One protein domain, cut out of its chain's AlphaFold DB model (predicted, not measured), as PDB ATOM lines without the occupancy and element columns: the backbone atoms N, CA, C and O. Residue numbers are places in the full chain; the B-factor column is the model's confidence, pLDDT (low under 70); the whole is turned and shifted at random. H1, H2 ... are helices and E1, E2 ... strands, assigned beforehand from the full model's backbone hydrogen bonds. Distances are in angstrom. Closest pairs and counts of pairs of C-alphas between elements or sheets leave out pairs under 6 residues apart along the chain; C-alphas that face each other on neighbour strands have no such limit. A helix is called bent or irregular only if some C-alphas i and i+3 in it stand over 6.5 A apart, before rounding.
ATOM      1  N   THR A 132      11.566  76.468  23.012       61.38
ATOM      2  CA  THR A 132      10.605  77.249  23.788       61.38
ATOM      3  C   THR A 132      11.292  78.116  24.812       61.38
ATOM      4  O   THR A 132      10.789  79.191  25.097       61.38
ATOM      5  N   GLU A 133      12.435  77.695  25.339       68.12
ATOM      6  CA  GLU A 133      13.163  78.417  26.373       68.12
ATOM      7  C   GLU A 133      14.631  77.991  26.333       68.12
ATOM      8  O   GLU A 133      14.983  76.948  25.771       68.12
ATOM      9  N   CYS A 134      15.483  78.790  26.965       73.12
ATOM     10  CA  CYS A 134      16.836  78.392  27.319       73.12
ATOM     11  C   CYS A 134      16.771  77.135  28.199       73.12
ATOM     12  O   CYS A 134      16.400  77.221  29.368       73.12
ATOM     13  N   GLY A 135      17.095  75.964  27.648       69.25
ATOM     14  CA  GLY A 135      17.114  74.719  28.424       69.25
ATOM     15  C   GLY A 135      18.296  74.659  29.396       69.25
ATOM     16  O   GLY A 135      18.180  74.112  30.492       69.25
ATOM     17  N   ILE A 136      19.419  75.247  28.989       76.06
ATOM     18  CA  ILE A 136      20.647  75.441  29.763       76.06
ATOM     19  C   ILE A 136      21.288  76.770  29.350       76.06
ATOM     20  O   ILE A 136      21.053  77.254  28.242       76.06
ATOM     21  N   ASP A 137      22.120  77.341  30.224       75.44
ATOM     22  CA  ASP A 137      22.758  78.649  30.004       75.44
ATOM     23  C   ASP A 137      23.537  78.720  28.675       75.44
ATOM     24  O   ASP A 137      23.549  79.758  28.022       75.44
ATOM     25  N   THR A 138      24.121  77.602  28.222       78.44
ATOM     26  CA  THR A 138      24.913  77.534  26.979       78.44
ATOM     27  C   THR A 138      24.086  77.625  25.698       78.44
ATOM     28  O   THR A 138      24.644  77.896  24.636       78.44
ATOM     29  N   ASP A 139      22.775  77.386  25.773       84.50
ATOM     30  CA  ASP A 139      21.895  77.402  24.597       84.50
ATOM     31  C   ASP A 139      21.371  78.810  24.296       84.50
ATOM     32  O   ASP A 139      20.720  79.035  23.269       84.50
ATOM     33  N   CYS A 140      21.678  79.770  25.173       85.69
ATOM     34  CA  CYS A 140      21.233  81.140  25.058       85.69
ATOM     35  C   CYS A 140      22.380  82.126  24.939       85.69
ATOM     36  O   CYS A 140      23.434  82.015  25.556       85.69
ATOM     37  N   ALA A 141      22.133  83.132  24.115       88.06
ATOM     38  CA  ALA A 141      22.950  84.313  24.038       88.06
ATOM     39  C   ALA A 141      22.229  85.429  24.790       88.06
ATOM     40  O   ALA A 141      21.041  85.693  24.581       88.06
ATOM     41  N   ARG A 142      22.979  86.109  25.653       88.12
ATOM     42  CA  ARG A 142      22.572  87.406  26.174       88.12
ATOM     43  C   ARG A 142      22.518  88.385  25.004       88.12
ATOM     44  O   ARG A 142      23.528  88.605  24.337       88.12
ATOM     45  N   VAL A 143      21.349  88.955  24.764       90.56
ATOM     46  CA  VAL A 143      21.114  89.967  23.736       90.56
ATOM     47  C   VAL A 143      20.480  91.190  24.375       90.56
ATOM     48  O   VAL A 143      19.924  91.146  25.467       90.56
ATOM     49  N   ARG A 144      20.556  92.302  23.666       92.50
ATOM     50  CA  ARG A 144      19.905  93.555  24.034       92.50
ATOM     51  C   ARG A 144      18.386  93.404  23.917       92.50
ATOM     52  O   ARG A 144      17.888  92.962  22.886       92.50
ATOM     53  N   GLU A 145      17.652  93.738  24.972       90.62
ATOM     54  CA  GLU A 145      16.181  93.747  24.959       90.62
ATOM     55  C   GLU A 145      15.641  94.998  24.262       90.62
ATOM     56  O   GLU A 145      14.578  94.974  23.646       90.62
ATOM     57  N   ASP A 146      16.415  96.081  24.299       91.88
ATOM     58  CA  ASP A 146      16.100  97.351  23.663       91.88
ATOM     59  C   ASP A 146      17.250  97.845  22.762       91.88
ATOM     60  O   ASP A 146      18.236  97.156  22.489       91.88
ATOM     61  N   CYS A 147      17.133  99.067  22.239       93.94
ATOM     62  CA  CYS A 147      18.178  99.641  21.391       93.94
ATOM     63  C   CYS A 147      19.472 100.003  22.124       93.94
ATOM     64  O   CYS A 147      20.484 100.272  21.468       93.94
ATOM     65  N   CYS A 148      19.427 100.054  23.447       92.88
ATOM     66  CA  CYS A 148      20.520 100.476  24.293       92.88
ATOM     67  C   CYS A 148      21.300  99.287  24.849       92.88
ATOM     68  O   CYS A 148      22.529  99.357  24.919       92.88
ATOM     69  N   GLY A 149      20.621  98.188  25.178       92.12
ATOM     70  CA  GLY A 149      21.192  97.103  25.963       92.12
ATOM     71  C   GLY A 149      21.687  97.595  27.323       92.12
ATOM     72  O   GLY A 149      21.832  98.797  27.577       92.12
ATOM     73  N   CYS A 150      22.034  96.678  28.213       91.12
ATOM     74  CA  CYS A 150      22.547  97.049  29.531       91.12
ATOM     75  C   CYS A 150      23.830  97.896  29.457       91.12
ATOM     76  O   CYS A 150      24.031  98.805  30.263       91.12
ATOM     77  N   ALA A 151      24.675  97.668  28.446       88.44
ATOM     78  CA  ALA A 151      25.968  98.338  28.318       88.44
ATOM     79  C   ALA A 151      25.838  99.850  28.064       88.44
ATOM     80  O   ALA A 151      26.774 100.602  28.333       88.44
ATOM     81  N   MET A 152      24.690 100.308  27.547       88.75
ATOM     82  CA  MET A 152      24.405 101.734  27.347       88.75
ATOM     83  C   MET A 152      23.282 102.255  28.258       88.75
ATOM     84  O   MET A 152      22.851 103.398  28.085       88.75
ATOM     85  N   GLY A 153      22.839 101.466  29.239       87.81
ATOM     86  CA  GLY A 153      21.858 101.866  30.253       87.81
ATOM     87  C   GLY A 153      20.414 101.466  29.955       87.81
ATOM     88  O   GLY A 153      19.502 102.072  30.512       87.81
ATOM     89  N   GLY A 154      20.216 100.504  29.055       88.44
ATOM     90  CA  GLY A 154      18.951  99.811  28.798       88.44
ATOM     91  C   GLY A 154      18.882  98.442  29.483       88.44
ATOM     92  O   GLY A 154      19.531  98.216  30.510       88.44
ATOM     93  N   GLU A 155      18.108  97.531  28.898       89.00
ATOM     94  CA  GLU A 155      17.895  96.162  29.394       89.00
ATOM     95  C   GLU A 155      18.438  95.101  28.423       89.00
ATOM     96  O   GLU A 155      18.509  95.303  27.208       89.00
ATOM     97  N   ASP A 156      18.840  93.956  28.978       90.75
ATOM     98  CA  ASP A 156      19.256  92.773  28.226       90.75
ATOM     99  C   ASP A 156      18.322  91.612  28.550       90.75
ATOM    100  O   ASP A 156      17.904  91.438  29.694       90.75
ATOM    101  N   THR A 157      18.099  90.761  27.557       88.69
ATOM    102  CA  THR A 157      17.319  89.533  27.666       88.69
ATOM    103  C   THR A 157      18.135  88.333  27.182       88.69
ATOM    104  O   THR A 157      19.238  88.472  26.644       88.69
ATOM    105  N   ALA A 158      17.622  87.128  27.402       88.50
ATOM    106  CA  ALA A 158      18.216  85.898  26.899       88.50
ATOM    107  C   ALA A 158      17.357  85.364  25.754       88.50
ATOM    108  O   ALA A 158      16.159  85.135  25.920       88.50
ATOM    109  N   VAL A 159      17.980  85.140  24.601       87.38
ATOM    110  CA  VAL A 159      17.355  84.439  23.474       87.38
ATOM    111  C   VAL A 159      18.213  83.253  23.095       87.38
ATOM    112  O   VAL A 159      19.409  83.216  23.384       87.38
ATOM    113  N   LEU A 160      17.619  82.282  22.414       86.88
ATOM    114  CA  LEU A 160      18.372  81.148  21.904       86.88
ATOM    115  C   LEU A 160      19.506  81.624  21.005       86.88
ATOM    116  O   LEU A 160      19.321  82.524  20.183       86.88
ATOM    117  N   ALA A 161      20.668  80.985  21.119       84.81
ATOM    118  CA  ALA A 161      21.842  81.345  20.329       84.81
ATOM    119  C   ALA A 161      21.552  81.330  18.812       84.81
ATOM    120  O   ALA A 161      22.099  82.135  18.060       84.81
ATOM    121  N   SER A 162      20.633  80.471  18.360       83.56
ATOM    122  CA  SER A 162      20.167  80.400  16.968       83.56
ATOM    123  C   SER A 162      19.223  81.537  16.544       83.56
ATOM    124  O   SER A 162      19.003  81.723  15.350       83.56
ATOM    125  N   GLN A 163      18.665  82.302  17.484       87.94
ATOM    126  CA  GLN A 163      17.657  83.340  17.243       87.94
ATOM    127  C   GLN A 163      18.177  84.770  17.423       87.94
ATOM    128  O   GLN A 163      17.428  85.712  17.181       87.94
ATOM    129  N   VAL A 164      19.455  84.952  17.772       88.50
ATOM    130  CA  VAL A 164      20.073  86.276  17.985       88.50
ATOM    131  C   VAL A 164      19.816  87.224  16.813       88.50
ATOM    132  O   VAL A 164      19.325  88.329  17.009       88.50
ATOM    133  N   SER A 165      20.067  86.776  15.580       85.19
ATOM    134  CA  SER A 165      19.886  87.622  14.393       85.19
ATOM    135  C   SER A 165      18.425  87.988  14.130       85.19
ATOM    136  O   SER A 165      18.149  89.082  13.642       85.19
ATOM    137  N   LEU A 166      17.489  87.087  14.444       85.69
ATOM    138  CA  LEU A 166      16.059  87.361  14.315       85.69
ATOM    139  C   LEU A 166      15.622  88.385  15.366       85.69
ATOM    140  O   LEU A 166      14.911  89.329  15.035       85.69
ATOM    141  N   HIS A 167      16.087  88.227  16.606       88.94
ATOM    142  CA  HIS A 167      15.819  89.159  17.698       88.94
ATOM    143  C   HIS A 167      16.369  90.558  17.401       88.94
ATOM    144  O   HIS A 167      15.629  91.532  17.460       88.94
ATOM    145  N   ASP A 168      17.627  90.677  16.973       87.38
ATOM    146  CA  ASP A 168      18.212  91.979  16.630       87.38
ATOM    147  C   ASP A 168      17.455  92.684  15.492       87.38
ATOM    148  O   ASP A 168      17.313  93.912  15.495       87.38
ATOM    149  N   ALA A 169      16.933  91.915  14.530       88.69
ATOM    150  CA  ALA A 169      16.143  92.452  13.430       88.69
ATOM    151  C   ALA A 169      14.790  93.027  13.887       88.69
ATOM    152  O   ALA A 169      14.315  93.990  13.281       88.69
ATOM    153  N   THR A 170      14.169  92.498  14.951       89.50
ATOM    154  CA  THR A 170      12.881  93.025  15.439       89.50
ATOM    155  C   THR A 170      13.031  94.366  16.150       89.50
ATOM    156  O   THR A 170      12.143  95.213  16.035       89.50
ATOM    157  N   LEU A 171      14.174  94.619  16.798       89.50
ATOM    158  CA  LEU A 171      14.411  95.849  17.561       89.50
ATOM    159  C   LEU A 171      14.388  97.124  16.699       89.50
ATOM    160  O   LEU A 171      14.130  98.205  17.224       89.50
ATOM    161  N   SER A 172      14.635  97.022  15.385       91.88
ATOM    162  CA  SER A 172      14.506  98.135  14.419       91.88
ATOM    163  C   SER A 172      15.203  99.434  14.857       91.88
ATOM    164  O   SER A 172      14.669 100.539  14.726       91.88
ATOM    165  N   CYS A 173      16.404  99.314  15.417       91.69
ATOM    166  CA  CYS A 173      17.036 100.431  16.105       91.69
ATOM    167  C   CYS A 173      17.660 101.470  15.170       91.69
ATOM    168  O   CYS A 173      18.224 101.120  14.131       91.69
ATOM    169  N   PRO A 174      17.623 102.759  15.553       92.44
ATOM    170  CA  PRO A 174      18.289 103.807  14.794       92.44
ATOM    171  C   PRO A 174      19.812 103.627  14.844       92.44
ATOM    172  O   PRO A 174      20.351 103.088  15.808       92.44
ATOM    173  N   ALA A 175      20.519 104.161  13.842       90.81
ATOM    174  CA  ALA A 175      21.986 104.117  13.780       90.81
ATOM    175  C   ALA A 175      22.669 104.763  15.003       90.81
ATOM    176  O   ALA A 175      23.802 104.427  15.335       90.81
ATOM    177  N   THR A 176      21.978 105.689  15.673       89.50
ATOM    178  CA  THR A 176      22.441 106.374  16.884       89.50
ATOM    179  C   THR A 176      21.316 106.402  17.924       89.50
ATOM    180  O   THR A 176      20.551 107.373  17.968       89.50
ATOM    181  N   PRO A 177      21.149 105.338  18.728       89.44
ATOM    182  CA  PRO A 177      20.146 105.321  19.784       89.44
ATOM    183  C   PRO A 177      20.533 106.296  20.906       89.44
ATOM    184  O   PRO A 177      21.700 106.420  21.274       89.44
ATOM    185  N   SER A 178      19.548 107.026  21.435       94.56
ATOM    186  CA  SER A 178      19.751 107.958  22.549       94.56
ATOM    187  C   SER A 178      19.691 107.195  23.868       94.56
ATOM    188  O   SER A 178      18.614 107.037  24.437       94.56
ATOM    189  N   CYS A 179      20.844 106.730  24.338       93.69
ATOM    190  CA  CYS A 179      20.938 105.891  25.527       93.69
ATOM    191  C   CYS A 179      21.431 106.664  26.762       93.69
ATOM    192  O   CYS A 179      22.162 107.647  26.610       93.69
ATOM    193  N   PRO A 180      21.065 106.236  27.985       90.50
ATOM    194  CA  PRO A 180      21.473 106.914  29.219       90.50
ATOM    195  C   PRO A 180      22.991 106.962  29.467       90.50
ATOM    196  O   PRO A 180      23.456 107.829  30.206       90.50
ATOM    197  N   GLY A 181      23.764 106.070  28.840       86.50
ATOM    198  CA  GLY A 181      25.227 106.142  28.798       86.50
ATOM    199  C   GLY A 181      25.934 105.644  30.059       86.50
ATOM    200  O   GLY A 181      27.080 106.022  30.299       86.50
ATOM    201  N   TYR A 182      25.270 104.817  30.866       86.06
ATOM    202  CA  TYR A 182      25.876 104.127  32.004       86.06
ATOM    203  C   TYR A 182      25.652 102.620  31.892       86.06
ATOM    204  O   TYR A 182      24.612 102.187  31.415       86.06
ATOM    205  N   ASP A 183      26.630 101.834  32.328       86.44
ATOM    206  CA  ASP A 183      26.578 100.374  32.280       86.44
ATOM    207  C   ASP A 183      25.714  99.837  33.436       86.44
ATOM    208  O   ASP A 183      26.035 100.047  34.611       86.44
ATOM    209  N   THR A 184      24.594  99.191  33.104       85.56
ATOM    210  CA  THR A 184      23.701  98.497  34.052       85.56
ATOM    211  C   THR A 184      23.906  96.989  34.057       85.56
ATOM    212  O   THR A 184      23.190  96.274  34.764       85.56
ATOM    213  N   CYS A 185      24.855  96.468  33.279       82.62
ATOM    214  CA  CYS A 185      25.079  95.041  33.184       82.62
ATOM    215  C   CYS A 185      25.494  94.490  34.553       82.62
ATOM    216  O   CYS A 185      26.439  94.969  35.184       82.62
ATOM    217  N   ALA A 186      24.817  93.429  35.000       72.69
ATOM    218  CA  ALA A 186      25.310  92.656  36.129       72.69
ATOM    219  C   ALA A 186      26.727  92.144  35.793       72.69
ATOM    220  O   ALA A 186      26.912  91.576  34.704       72.69
TER     221      ALA A 186
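AT A GLANCE: This is residues 132 to 186 of the 192 residues of the protein "Antistasin-like domain-containing protein" of Kofleriaceae bacterium (UniProt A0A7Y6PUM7). With little regular structure, this is a flat, loop-rich domain: a hairpin of two short strands, E1 and E2, with one short helix, H1, beside it, while residues 171 to 186 sweep in a wide arc round the end where the E1 to E2 loop lies. The printed part has 55 residues, 20 of them in named elements, in the order E1, E2, H1; the class is mixed, the sheet antiparallel. It is only just compact, close to loose, with a radius of gyration of the C-alphas of 11.8 A and spans of 33 by 24 by 12 A.

HOW THE PARTS SIT: E1, residues 140 to 144, and E2, residues 156 to 160, form an antiparallel hairpin at 143 degrees; N 141 and O 159 are 2.8 A apart, within hydrogen-bond range. The closest C-alphas of E1 and H1, residues 161 to 170, are those of Cys 140 and Ala 161, 4.8 A apart. H1 is irregular, C-alphas 162 and 165 being 7.7 A apart; 4 of 6 O i to N i+4 pairs are within hydrogen-bond range.

IN THESE COORDINATES: E1 begins at C-alpha 140 (21.233, 81.140, 25.058) and spans 12.5 A, E2 13.3 A. H1 spans 15.5 A, ending at C-alpha 170 (12.881, 93.025, 15.439).

THE WHOLE: The farthest C-alphas, of Gly 135 and Thr 176, are 34.1 A apart. The printed part has no cut; the E1 to E2 link is long. Residues 132, 133 and 135 have pLDDT under 70.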